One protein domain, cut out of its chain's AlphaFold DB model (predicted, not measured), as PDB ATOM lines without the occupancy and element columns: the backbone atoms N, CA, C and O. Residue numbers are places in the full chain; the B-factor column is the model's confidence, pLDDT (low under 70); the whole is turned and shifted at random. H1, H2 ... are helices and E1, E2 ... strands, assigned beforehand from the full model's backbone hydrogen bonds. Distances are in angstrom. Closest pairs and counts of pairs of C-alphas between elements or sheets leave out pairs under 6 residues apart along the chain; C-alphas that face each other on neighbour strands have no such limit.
ATOM      1  N   ILE A  38      34.453 -34.776 -41.040       75.81
ATOM      2  CA  ILE A  38      34.421 -34.644 -39.579       75.81
ATOM      3  C   ILE A  38      35.520 -33.693 -39.100       75.81
ATOM      4  O   ILE A  38      35.234 -32.798 -38.301       75.81
ATOM      5  N   SER A  39      36.751 -33.829 -39.602       69.00
ATOM      6  CA  SER A  39      37.827 -32.877 -39.300       69.00
ATOM      7  C   SER A  39      37.610 -31.539 -40.001       69.00
ATOM      8  O   SER A  39      37.725 -30.505 -39.352       69.00
ATOM      9  N   SER A  40      37.203 -31.536 -41.275       70.50
ATOM     10  CA  SER A  40      36.983 -30.277 -42.003       70.50
ATOM     11  C   SER A  40      35.726 -29.523 -41.546       70.50
ATOM     12  O   SER A  40      35.547 -28.354 -41.875       70.50
ATOM     13  N   SER A  41      34.848 -30.143 -40.740       74.25
ATOM     14  CA  SER A  41      33.718 -29.457 -40.089       74.25
ATOM     15  C   SER A  41      34.160 -28.347 -39.133       74.25
ATOM     16  O   SER A  41      33.328 -27.559 -38.689       74.25
ATOM     17  N   PHE A  42      35.454 -28.285 -38.811       79.50
ATOM     18  CA  PHE A  42      36.053 -27.247 -37.984       79.50
ATOM     19  C   PHE A  42      36.775 -26.151 -38.786       79.50
ATOM     20  O   PHE A  42      37.239 -25.189 -38.180       79.50
ATOM     21  N   ASP A  43      36.819 -26.247 -40.121       77.00
ATOM     22  CA  ASP A  43      37.483 -25.252 -40.979       77.00
ATOM     23  C   ASP A  43      36.669 -23.951 -41.086       77.00
ATOM     24  O   ASP A  43      37.233 -22.864 -41.187       77.00
ATOM     25  N   ASN A  44      35.336 -24.053 -41.027       76.75
ATOM     26  CA  ASN A  44      34.412 -22.918 -41.067       76.75
ATOM     27  C   ASN A  44      33.500 -22.948 -39.838       76.75
ATOM     28  O   ASN A  44      32.458 -23.602 -39.836       76.75
ATOM     29  N   LEU A  45      33.908 -22.247 -38.781       83.88
ATOM     30  CA  LEU A  45      33.193 -22.225 -37.510       83.88
ATOM     31  C   LEU A  45      32.096 -21.153 -37.508       83.88
ATOM     32  O   LEU A  45      32.381 -19.966 -37.648       83.88
ATOM     33  N   ASP A  46      30.846 -21.554 -37.283       86.38
ATOM     34  CA  ASP A  46      29.765 -20.620 -36.960       86.38
ATOM     35  C   ASP A  46      29.768 -20.259 -35.460       86.38
ATOM     36  O   ASP A  46      30.433 -20.898 -34.636       86.38
ATOM     37  N   HIS A  47      29.007 -19.228 -35.072       88.75
ATOM     38  CA  HIS A  47      28.957 -18.771 -33.672       88.75
ATOM     39  C   HIS A  47      28.502 -19.880 -32.715       88.75
ATOM     40  O   HIS A  47      29.058 -20.017 -31.625       88.75
ATOM     41  N   THR A  48      27.547 -20.707 -33.144       88.69
ATOM     42  CA  THR A  48      27.029 -21.839 -32.366       88.69
ATOM     43  C   THR A  48      28.114 -22.879 -32.099       88.69
ATOM     44  O   THR A  48      28.265 -23.360 -30.973       88.69
ATOM     45  N   THR A  49      28.907 -23.225 -33.115       87.44
ATOM     46  CA  THR A  49      30.009 -24.184 -32.991       87.44
ATOM     47  C   THR A  49      31.106 -23.631 -32.094       87.44
ATOM     48  O   THR A  49      31.592 -24.359 -31.228       87.44
ATOM     49  N   ILE A  50      31.447 -22.344 -32.217       89.25
ATOM     50  CA  ILE A  50      32.424 -21.681 -31.337       89.25
ATOM     51  C   ILE A  50      31.985 -21.769 -29.871       89.25
ATOM     52  O   ILE A  50      32.789 -22.119 -29.001       89.25
ATOM     53  N   ASP A  51      30.712 -21.505 -29.583       91.00
ATOM     54  CA  ASP A  51      30.176 -21.583 -28.222       91.00
ATOM     55  C   ASP A  51      30.169 -23.017 -27.676       91.00
ATOM     56  O   ASP A  51      30.565 -23.244 -26.528       91.00
ATOM     57  N   ASN A  52      29.826 -24.001 -28.507       90.06
ATOM     58  CA  ASN A  52      29.891 -25.415 -28.139       90.06
ATOM     59  C   ASN A  52      31.326 -25.887 -27.859       90.06
ATOM     60  O   ASN A  52      31.549 -26.628 -26.898       90.06
ATOM     61  N   ILE A  53      32.311 -25.442 -28.648       91.06
ATOM     62  CA  ILE A  53      33.729 -25.767 -28.425       91.06
ATOM     63  C   ILE A  53      34.200 -25.193 -27.085       91.06
ATOM     64  O   ILE A  53      34.831 -25.901 -26.302       91.06
ATOM     65  N   ARG A  54      33.842 -23.946 -26.769       91.81
ATOM     66  CA  ARG A  54      34.193 -23.312 -25.484       91.81
ATOM     67  C   ARG A  54      33.538 -24.001 -24.293       91.81
ATOM     68  O   ARG A  54      34.162 -24.145 -23.241       91.81
ATOM     69  N   LEU A  55      32.290 -24.445 -24.446       92.75
ATOM     70  CA  LEU A  55      31.605 -25.229 -23.421       92.75
ATOM     71  C   LEU A  55      32.329 -26.558 -23.173       92.75
ATOM     72  O   LEU A  55      32.561 -26.923 -22.018       92.75
ATOM     73  N   PHE A  56      32.724 -27.250 -24.243       91.81
ATOM     74  CA  PHE A  56      33.504 -28.481 -24.156       91.81
ATOM     75  C   PHE A  56      34.869 -28.250 -23.496       91.81
ATOM     76  O   PHE A  56      35.249 -29.006 -22.604       91.81
ATOM     77  N   GLU A  57      35.579 -27.184 -23.863       91.81
ATOM     78  CA  GLU A  57      36.860 -26.817 -23.257       91.81
ATOM     79  C   GLU A  57      36.731 -26.604 -21.743       91.81
ATOM     80  O   GLU A  57      37.510 -27.161 -20.966       91.81
ATOM     81  N   LYS A  58      35.691 -25.888 -21.300       91.62
ATOM     82  CA  LYS A  58      35.412 -25.700 -19.871       91.62
ATOM     83  C   LYS A  58      35.159 -27.031 -19.157       91.62
ATOM     84  O   LYS A  58      35.674 -27.247 -18.058       91.62
ATOM     85  N   GLN A  59      34.389 -27.935 -19.765       91.31
ATOM     86  CA  GLN A  59      34.123 -29.268 -19.206       91.31
ATOM     87  C   GLN A  59      35.395 -30.120 -19.122       91.31
ATOM     88  O   GLN A  59      35.632 -30.770 -18.101       91.31
ATOM     89  N   TYR A  60      36.230 -30.082 -20.161       89.50
ATOM     90  CA  TYR A  60      37.505 -30.792 -20.212       89.50
ATOM     91  C   TYR A  60      38.442 -30.331 -19.092       89.50
ATOM     92  O   TYR A  60      38.898 -31.153 -18.296       89.50
ATOM     93  N   ARG A  61      38.656 -29.014 -18.970       89.69
ATOM     94  CA  ARG A  61      39.508 -28.419 -17.927       89.69
ATOM     95  C   ARG A  61      38.991 -28.731 -16.524       89.69
ATOM     96  O   ARG A  61      39.771 -29.131 -15.670       89.69
ATOM     97  N   THR A  62      37.675 -28.652 -16.306       90.12
ATOM     98  CA  THR A  62      37.052 -29.009 -15.015       90.12
ATOM     99  C   THR A  62      37.301 -30.476 -14.652       90.12
ATOM    100  O   THR A  62      37.676 -30.789 -13.524       90.12
ATOM    101  N   THR A  63      37.139 -31.382 -15.618       88.31
ATOM    102  CA  THR A  63      37.357 -32.823 -15.413       88.31
ATOM    103  C   THR A  63      38.824 -33.122 -15.100       88.31
ATOM    104  O   THR A  63      39.120 -33.889 -14.186       88.31
ATOM    105  N   LYS A  64      39.753 -32.491 -15.826       85.50
ATOM    106  CA  LYS A  64      41.194 -32.659 -15.609       85.50
ATOM    107  C   LYS A  64      41.642 -32.054 -14.273       85.50
ATOM    108  O   LYS A  64      42.409 -32.684 -13.552       85.50
ATOM    109  N   ALA A  65      41.098 -30.899 -13.887       86.94
ATOM    110  CA  ALA A  65      41.332 -30.298 -12.576       86.94
ATOM    111  C   ALA A  65      40.925 -31.236 -11.432       86.94
ATOM    112  O   ALA A  65      41.674 -31.398 -10.470       86.94
ATOM    113  N   GLU A  66      39.777 -31.903 -11.563       87.75
ATOM    114  CA  GLU A  66      39.311 -32.887 -10.585       87.75
ATOM    115  C   GLU A  66      40.229 -34.118 -10.522       87.75
ATOM    116  O   GLU A  66      40.577 -34.571  -9.433       87.75
ATOM    117  N   GLN A  67      40.705 -34.620 -11.666       84.25
ATOM    118  CA  GLN A  67      41.685 -35.715 -11.706       84.25
ATOM    119  C   GLN A  67      42.992 -35.347 -10.994       84.25
ATOM    120  O   GLN A  67      43.503 -36.132 -10.196       84.25
ATOM    121  N   TYR A  68      43.515 -34.141 -11.229       81.31
ATOM    122  CA  TYR A  68      44.708 -33.651 -10.535       81.31
ATOM    123  C   TYR A  68      44.441 -33.509  -9.032       81.31
ATOM    124  O   TYR A  68      45.264 -33.946  -8.227       81.31
ATOM    125  N   ARG A  69      43.268 -32.994  -8.640       84.62
ATOM    126  CA  ARG A  69      42.858 -32.875  -7.233       84.62
ATOM    127  C   ARG A  69      42.832 -34.234  -6.530       84.62
ATOM    128  O   ARG A  69      43.345 -34.339  -5.417       84.62
ATOM    129  N   LEU A  70      42.290 -35.270  -7.174       84.25
ATOM    130  CA  LEU A  70      42.257 -36.644  -6.646       84.25
ATOM    131  C   LEU A  70      43.660 -37.235  -6.436       84.25
ATOM    132  O   LEU A  70      43.849 -38.062  -5.547       84.25
ATOM    133  N   LEU A  71      44.652 -36.781  -7.205       77.44
ATOM    134  CA  LEU A  71      46.061 -37.178  -7.084       77.44
ATOM    135  C   LEU A  71      46.876 -36.262  -6.148       77.44
ATOM    136  O   LEU A  71      48.094 -36.434  -6.009       77.44
ATOM    137  N   GLY A  72      46.226 -35.285  -5.504       77.94
ATOM    138  CA  GLY A  72      46.875 -34.289  -4.648       77.94
ATOM    139  C   GLY A  72      47.779 -33.319  -5.417       77.94
ATOM    140  O   GLY A  72      48.781 -32.858  -4.874       77.94
ATOM    141  N   LEU A  73      47.469 -33.052  -6.687       76.44
ATOM    142  CA  LEU A  73      48.195 -32.153  -7.583       76.44
ATOM    143  C   LEU A  73      47.369 -30.895  -7.884       76.44
ATOM    144  O   LEU A  73      46.139 -30.916  -7.860       76.44
ATOM    145  N   LYS A  74      48.051 -29.793  -8.213       79.06
ATOM    146  CA  LYS A  74      47.416 -28.569  -8.717       79.06
ATOM    147  C   LYS A  74      47.439 -28.595 -10.242       79.06
ATOM    148  O   LYS A  74      48.512 -28.688 -10.828       79.06
ATOM    149  N   TYR A  75      46.271 -28.518 -10.871       77.62
ATOM    150  CA  TYR A  75      46.172 -28.404 -12.324       77.62
ATOM    151  C   TYR A  75      46.562 -26.995 -12.773       77.62
ATOM    152  O   TYR A  75      46.080 -26.007 -12.214       77.62
ATOM    153  N   ASN A  76      47.443 -26.914 -13.767       78.31
ATOM    154  CA  ASN A  76      47.806 -25.670 -14.423       78.31
ATOM    155  C   ASN A  76      47.135 -25.607 -15.799       78.31
ATOM    156  O   ASN A  76      47.463 -26.377 -16.697       78.31
ATOM    157  N   GLU A  77      46.205 -24.670 -15.974       77.38
ATOM    158  CA  GLU A  77      45.451 -24.531 -17.223       77.38
ATOM    159  C   GLU A  77      46.332 -24.155 -18.422       77.38
ATOM    160  O   GLU A  77      45.979 -24.493 -19.553       77.38
ATOM    161  N   SER A  78      47.489 -23.517 -18.207       74.75
ATOM    162  CA  SER A  78      48.395 -23.153 -19.305       74.75
ATOM    163  C   SER A  78      49.122 -24.347 -19.935       74.75
ATOM    164  O   SER A  78      49.725 -24.188 -20.992       74.75
ATOM    165  N   GLU A  79      49.041 -25.539 -19.333       71.12
ATOM    166  CA  GLU A  79      49.607 -26.774 -19.895       71.12
ATOM    167  C   GLU A  79      48.796 -27.319 -21.079       71.12
ATOM    168  O   GLU A  79      49.336 -28.040 -21.915       71.12
ATOM    169  N   ASP A  80      47.507 -26.978 -21.175       80.06
ATOM    170  CA  ASP A  80      46.655 -27.384 -22.291       80.06
ATOM    171  C   ASP A  80      46.368 -26.184 -23.192       80.06
ATOM    172  O   ASP A  80      45.596 -25.286 -22.832       80.06
ATOM    173  N   ALA A  81      46.950 -26.198 -24.395       84.12
ATOM    174  CA  ALA A  81      46.607 -25.238 -25.435       84.12
ATOM    175  C   ALA A  81      45.083 -25.261 -25.690       84.12
ATOM    176  O   ALA A  81      44.497 -26.349 -25.752       84.12
ATOM    177  N   PRO A  82      44.418 -24.098 -25.814       87.94
ATOM    178  CA  PRO A  82      42.982 -24.034 -26.074       87.94
ATOM    179  C   PRO A  82      42.639 -24.660 -27.430       87.94
ATOM    180  O   PRO A  82      43.469 -24.697 -28.332       87.94
ATOM    181  N   ALA A  83      41.404 -25.145 -27.592       87.88
ATOM    182  CA  ALA A  83      40.958 -25.708 -28.875       87.88
ATOM    183  C   ALA A  83      40.721 -24.630 -29.950       87.88
ATOM    184  O   ALA A  83      40.593 -24.943 -31.132       87.88
ATOM    185  N   LEU A  84      40.623 -23.369 -29.528       89.81
ATOM    186  CA  LEU A  84      40.421 -22.207 -30.381       89.81
ATOM    187  C   LEU A  84      41.581 -21.235 -30.181       89.81
ATOM    188  O   LEU A  84      41.889 -20.865 -29.046       89.81
ATOM    189  N   ARG A  85      42.166 -20.764 -31.278       89.38
ATOM    190  CA  ARG A  85      43.170 -19.693 -31.274       89.38
ATOM    191  C   ARG A  85      42.683 -18.506 -32.091       89.38
ATOM    192  O   ARG A  85      41.747 -18.628 -32.873       89.38
ATOM    193  N   PHE A  86      43.293 -17.343 -31.896       86.88
ATOM    194  CA  PHE A  86      42.930 -16.150 -32.658       86.88
ATOM    195  C   PHE A  86      43.178 -16.362 -34.157       86.88
ATOM    196  O   PHE A  86      44.273 -16.777 -34.539       86.88
ATOM    197  N   SER A  87      42.187 -16.041 -34.994       83.62
ATOM    198  CA  SER A  87      42.345 -16.117 -36.447       83.62
ATOM    199  C   SER A  87      42.710 -14.758 -37.027       83.62
ATOM    200  O   SER A  87      41.968 -13.782 -36.902       83.62
ATOM    201  N   GLN A  88      43.842 -14.709 -37.728       80.31
ATOM    202  CA  GLN A  88      44.300 -13.505 -38.427       80.31
ATOM    203  C   GLN A  88      43.461 -13.192 -39.678       80.31
ATOM    204  O   GLN A  88      43.519 -12.076 -40.194       80.31
ATOM    205  N   PHE A  89      42.671 -14.163 -40.146       78.06
ATOM    206  CA  PHE A  89      41.856 -14.076 -41.359       78.06
ATOM    207  C   PHE A  89      40.374 -13.779 -41.076       78.06
ATOM    208  O   PHE A  89      39.595 -13.616 -42.013       78.06
ATOM    209  N   ALA A  90      39.976 -13.679 -39.804       76.50
ATOM    210  CA  ALA A  90      38.602 -13.368 -39.426       76.50
ATOM    211  C   ALA A  90      38.205 -11.926 -39.799       76.50
ATOM    212  O   ALA A  90      39.013 -10.992 -39.751       76.50
ATOM    213  N   SER A  91      36.926 -11.729 -40.138       75.81
ATOM    214  CA  SER A  91      36.393 -10.417 -40.515       75.81
ATOM    215  C   SER A  91      36.592  -9.386 -39.400       75.81
ATOM    216  O   SER A  91      36.236  -9.606 -38.241       75.81
ATOM    217  N   LYS A  92      37.100  -8.196 -39.749       74.00
ATOM    218  CA  LYS A  92      37.286  -7.087 -38.792       74.00
ATOM    219  C   LYS A  92      35.966  -6.564 -38.199       74.00
ATOM    220  O   LYS A  92      36.023  -5.841 -37.206       74.00
ATOM    221  N   GLY A  93      34.816  -6.911 -38.786       76.75
ATOM    222  CA  GLY A  93      33.477  -6.579 -38.280       76.75
ATOM    223  C   GLY A  93      32.894  -7.593 -37.286       76.75
ATOM    224  O   GLY A  93      31.908  -7.289 -36.621       76.75
ATOM    225  N   GLU A  94      33.499  -8.774 -37.150       78.69
ATOM    226  CA  GLU A  94      33.072  -9.826 -36.220       78.69
ATOM    227  C   GLU A  94      33.391  -9.423 -34.765       78.69
ATOM    228  O   GLU A  94      34.444  -8.820 -34.530       78.69
ATOM    229  N   PRO A  95      32.587  -9.763 -33.744       83.75
ATOM    230  CA  PRO A  95      33.020  -9.630 -32.352       83.75
ATOM    231  C   PRO A  95      34.320 -10.407 -32.098       83.75
ATOM    232  O   PRO A  95      34.475 -11.520 -32.590       83.75
ATOM    233  N   GLU A  96      35.242  -9.858 -31.300       82.31
ATOM    234  CA  GLU A  96      36.551 -10.479 -31.001       82.31
ATOM    235  C   GLU A  96      36.423 -11.927 -30.502       82.31
ATOM    236  O   GLU A  96      37.192 -12.802 -30.892       82.31
ATOM    237  N   LYS A  97      35.362 -12.205 -29.736       84.25
ATOM    238  CA  LYS A  97      34.976 -13.545 -29.279       84.25
ATOM    239  C   LYS A  97      34.882 -14.575 -30.421       84.25
ATOM    240  O   LYS A  97      35.191 -15.741 -30.203       84.25
ATOM    241  N   TYR A  98      34.458 -14.173 -31.612       85.81
ATOM    242  CA  TYR A  98      34.265 -15.064 -32.757       85.81
ATOM    243  C   TYR A  98      35.398 -14.975 -33.789       85.81
ATOM    244  O   TYR A  98      35.382 -15.707 -34.771       85.81
ATOM    245  N   ARG A  99      36.428 -14.147 -33.555       86.56
ATOM    246  CA  ARG A  99      37.629 -14.061 -34.407       86.56
ATOM    247  C   ARG A  99      38.620 -15.173 -34.080       86.56
ATOM    248  O   ARG A  99      39.749 -14.926 -33.657       86.56
ATOM    249  N   VAL A 100      38.168 -16.409 -34.222       88.38
ATOM    250  CA  VAL A 100      38.918 -17.597 -33.818       88.38
ATOM    251  C   VAL A 100      38.936 -18.641 -34.920       88.38
ATOM    252  O   VAL A 100      38.022 -18.717 -35.734       88.38
ATOM    253  N   GLU A 101      39.978 -19.454 -34.916       87.88
ATOM    254  CA  GLU A 101      40.122 -20.649 -35.740       87.88
ATOM    255  C   GLU A 101      40.373 -21.862 -34.847       87.88
ATOM    256  O   GLU A 101      40.817 -21.735 -33.699       87.88
ATOM    257  N   PHE A 102      40.055 -23.038 -35.374       87.69
ATOM    258  CA  PHE A 102      40.262 -24.295 -34.678       87.69
ATOM    259  C   PHE A 102      41.746 -24.678 -34.684       87.69
ATOM    260  O   PHE A 102      42.388 -24.660 -35.731       87.69
ATOM    261  N   ASP A 103      42.288 -25.029 -33.520       86.81
ATOM    262  CA  ASP A 103      43.671 -25.488 -33.378       86.81
ATOM    263  C   ASP A 103      43.702 -27.011 -33.222       86.81
ATOM    264  O   ASP A 103      43.638 -27.537 -32.112       86.81
ATOM    265  N   ASP A 104      43.797 -27.734 -34.337       76.25
ATOM    266  CA  ASP A 104      43.829 -29.204 -34.380       76.25
ATOM    267  C   ASP A 104      45.021 -29.828 -33.627       76.25
ATOM    268  O   ASP A 104      44.988 -31.005 -33.241       76.25
ATOM    269  N   SER A 105      46.060 -29.039 -33.351       75.50
ATOM    270  CA  SER A 105      47.232 -29.464 -32.595       75.50
ATOM    271  C   SER A 105      46.961 -29.554 -31.087       75.50
ATOM    272  O   SER A 105      47.625 -30.342 -30.396       75.50
ATOM    273  N   SER A 106      45.946 -28.831 -30.590       82.06
ATOM    274  CA  SER A 106      45.559 -28.793 -29.178       82.06
ATOM    275  C   SER A 106      45.110 -30.170 -28.663       82.06
ATOM    276  O   SER A 106      44.350 -30.882 -29.330       82.06
ATOM    277  N   PRO A 107      45.490 -30.557 -27.427       79.69
ATOM    278  CA  PRO A 107      44.989 -31.784 -26.808       79.69
ATOM    279  C   PRO A 107      43.459 -31.774 -26.638       79.69
ATOM    280  O   PRO A 107      42.813 -32.820 -26.738       79.69
ATOM    281  N   ILE A 108      42.867 -30.595 -26.429       86.25
ATOM    282  CA  ILE A 108      41.421 -30.419 -26.251       86.25
ATOM    283  C   ILE A 108      40.702 -30.593 -27.590       86.25
ATOM    284  O   ILE A 108      39.702 -31.310 -27.669       86.25
ATOM    285  N   ALA A 109      41.252 -30.002 -28.653       84.50
ATOM    286  CA  ALA A 109      40.757 -30.155 -30.016       84.50
ATOM    287  C   ALA A 109      40.783 -31.618 -30.475       84.50
ATOM    288  O   ALA A 109      39.761 -32.134 -30.933       84.50
ATOM    289  N   LYS A 110      41.898 -32.326 -30.258       79.69
ATOM    290  CA  LYS A 110      42.011 -33.767 -30.542       79.69
ATOM    291  C   LYS A 110      40.935 -34.563 -29.814       79.69
ATOM    292  O   LYS A 110      40.245 -35.373 -30.421       79.69
ATOM    293  N   LYS A 111      40.710 -34.294 -28.524       83.12
ATOM    294  CA  LYS A 111      39.666 -34.991 -27.758       83.12
ATOM    295  C   LYS A 111      38.260 -34.741 -28.318       83.12
ATOM    296  O   LYS A 111      37.445 -35.663 -28.332       83.12
ATOM    297  N   LEU A 112      37.981 -33.522 -28.781       86.12
ATOM    298  CA  LEU A 112      36.708 -33.171 -29.408       86.12
ATOM    299  C   LEU A 112      36.515 -33.881 -30.757       86.12
ATOM    300  O   LEU A 112      35.443 -34.432 -31.006       86.12
ATOM    301  N   ILE A 113      37.551 -33.898 -31.597       81.06
ATOM    302  CA  ILE A 113      37.561 -34.620 -32.874       81.06
ATOM    303  C   ILE A 113      37.274 -36.107 -32.637       81.06
ATOM    304  O   ILE A 113      36.338 -36.651 -33.228       81.06
ATOM    305  N   ASN A 114      37.997 -36.740 -31.710       79.56
ATOM    306  CA  ASN A 114      37.818 -38.157 -31.383       79.56
ATOM    307  C   ASN A 114      36.372 -38.459 -30.962       79.56
ATOM    308  O   ASN A 114      35.794 -39.455 -31.390       79.56
ATOM    309  N   ARG A 115      35.745 -37.573 -30.175       84.12
ATOM    310  CA  ARG A 115      34.340 -37.723 -29.772       84.12
ATOM    311  C   ARG A 115      33.381 -37.683 -30.965       84.12
ATOM    312  O   ARG A 115      32.477 -38.513 -31.030       84.12
ATOM    313  N   LYS A 116      33.562 -36.752 -31.910       84.81
ATOM    314  CA  LYS A 116      32.731 -36.706 -33.128       84.81
ATOM    315  C   LYS A 116      32.878 -37.985 -33.954       84.81
ATOM    316  O   LYS A 116      31.883 -38.524 -34.436       84.81
ATOM    317  N   TYR A 117      34.097 -38.504 -34.072       81.62
ATOM    318  CA  TYR A 117      34.340 -39.779 -34.743       81.62
ATOM    319  C   TYR A 117      33.677 -40.963 -34.028       81.62
ATOM    320  O   TYR A 117      33.096 -41.826 -34.686       81.62
ATOM    321  N   GLU A 118      33.695 -41.000 -32.694       83.69
ATOM    322  CA  GLU A 118      32.988 -42.018 -31.906       83.69
ATOM    323  C   GLU A 118      31.464 -41.949 -32.091       83.69
ATOM    324  O   GLU A 118      30.794 -42.984 -32.136       83.69
ATOM    325  N   GLU A 119      30.897 -40.749 -32.219       86.88
ATOM    326  CA  GLU A 119      29.472 -40.553 -32.506       86.88
ATOM    327  C   GLU A 119      29.109 -41.030 -33.918       86.88
ATOM    328  O   GLU A 119      28.145 -41.786 -34.075       86.88
ATOM    329  N   TRP A 120      29.914 -40.689 -34.925       87.19
ATOM    330  CA  TRP A 120      29.760 -41.202 -36.289       87.19
ATOM    331  C   TRP A 120      29.875 -42.732 -36.352       87.19
ATOM    332  O   TRP A 120      29.051 -43.405 -36.978       87.19
ATOM    333  N   ALA A 121      30.844 -43.317 -35.648       85.38
ATOM    334  CA  ALA A 121      31.081 -44.757 -35.664       85.38
ATOM    335  C   ALA A 121      29.884 -45.579 -35.151       85.38
ATOM    336  O   ALA A 121      29.755 -46.762 -35.482       85.38
ATOM    337  N   LYS A 122      28.970 -44.983 -34.372       88.38
ATOM    338  CA  LYS A 122      27.730 -45.646 -33.927       88.38
ATOM    339  C   LYS A 122      26.752 -45.894 -35.076       88.38
ATOM    340  O   LYS A 122      26.053 -46.902 -35.046       88.38
ATOM    341  N   THR A 123      26.711 -45.015 -36.075       89.31
ATOM    342  CA  THR A 123      25.764 -45.077 -37.205       89.31
ATOM    343  C   THR A 123      26.410 -45.525 -38.519       89.31
ATOM    344  O   THR A 123      25.704 -45.778 -39.497       89.31
TER     345      THR A 123
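What this domain is: This is residues 38 to 123 of the 626 residues of the protein "FtsX-like permease family protein" of Candidatus Saccharibacteria bacterium (UniProt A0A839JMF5). A small two-stranded hairpin, E1 and E2, sits near residues 50 to 57 of the long helix H1, and a second helix, H2, runs away from H1 at a wide angle in a loose T. After H1 the stretch 71 to 83 folds back towards the hairpin, and residues 87 to 99 loop between its strands. The printed part has 86 residues, with two named helices and two named strands in the order H1, E1, E2, H2; the sheet, E1 - E2, is antiparallel and the class is mostly helix. It is only just loose, close to compact, with a radius of gyration of the C-alphas of 14.5 A and spans of 45 by 35 by 20 A.

Where its parts are: E1 is residues 84 to 86 and E2 residues 100 to 102. H1, residues 47 to 70, measures 35.0 A from C-alpha 47 at (28.957, -18.771, -33.672) to C-alpha 70. H2, residues 107 to 123, measures 25.6 A and ends with C-alpha 123 at (25.764, -45.077, -37.205).

How they stand to each other: In the hairpin, N 85 and O 101 are within hydrogen-bond range at 2.9 A, and N 101 and O 85 at 2.8 A. The closest C-alphas of H1 and E1, Ile 53 and Leu 84, are 7.8 A apart. H1 and E2 are only just apart, at 8.1 A. H1, with residues 56 to 60 alone, only just touches residues 108 to 112 of H2, with 3 pairs of C-alphas within 8 A; the closest, Glu 57 and Ile 108, are 6.5 A apart. Their lines are only just about perpendicular, at 71 degrees. Every O i to N i+4 pair is within hydrogen-bond range in H1, and 11 of 13 in H2.

The domain as a whole: The C-alphas of Gly 72 and Gly 93, the two farthest apart, are 45.6 A apart. The printed part has no cut. The links H1 to E1 and E1 to E2 are long, and E2 to H2 is tight. Mean pLDDT of the printed part is 83.5, and residue 39 is under 70.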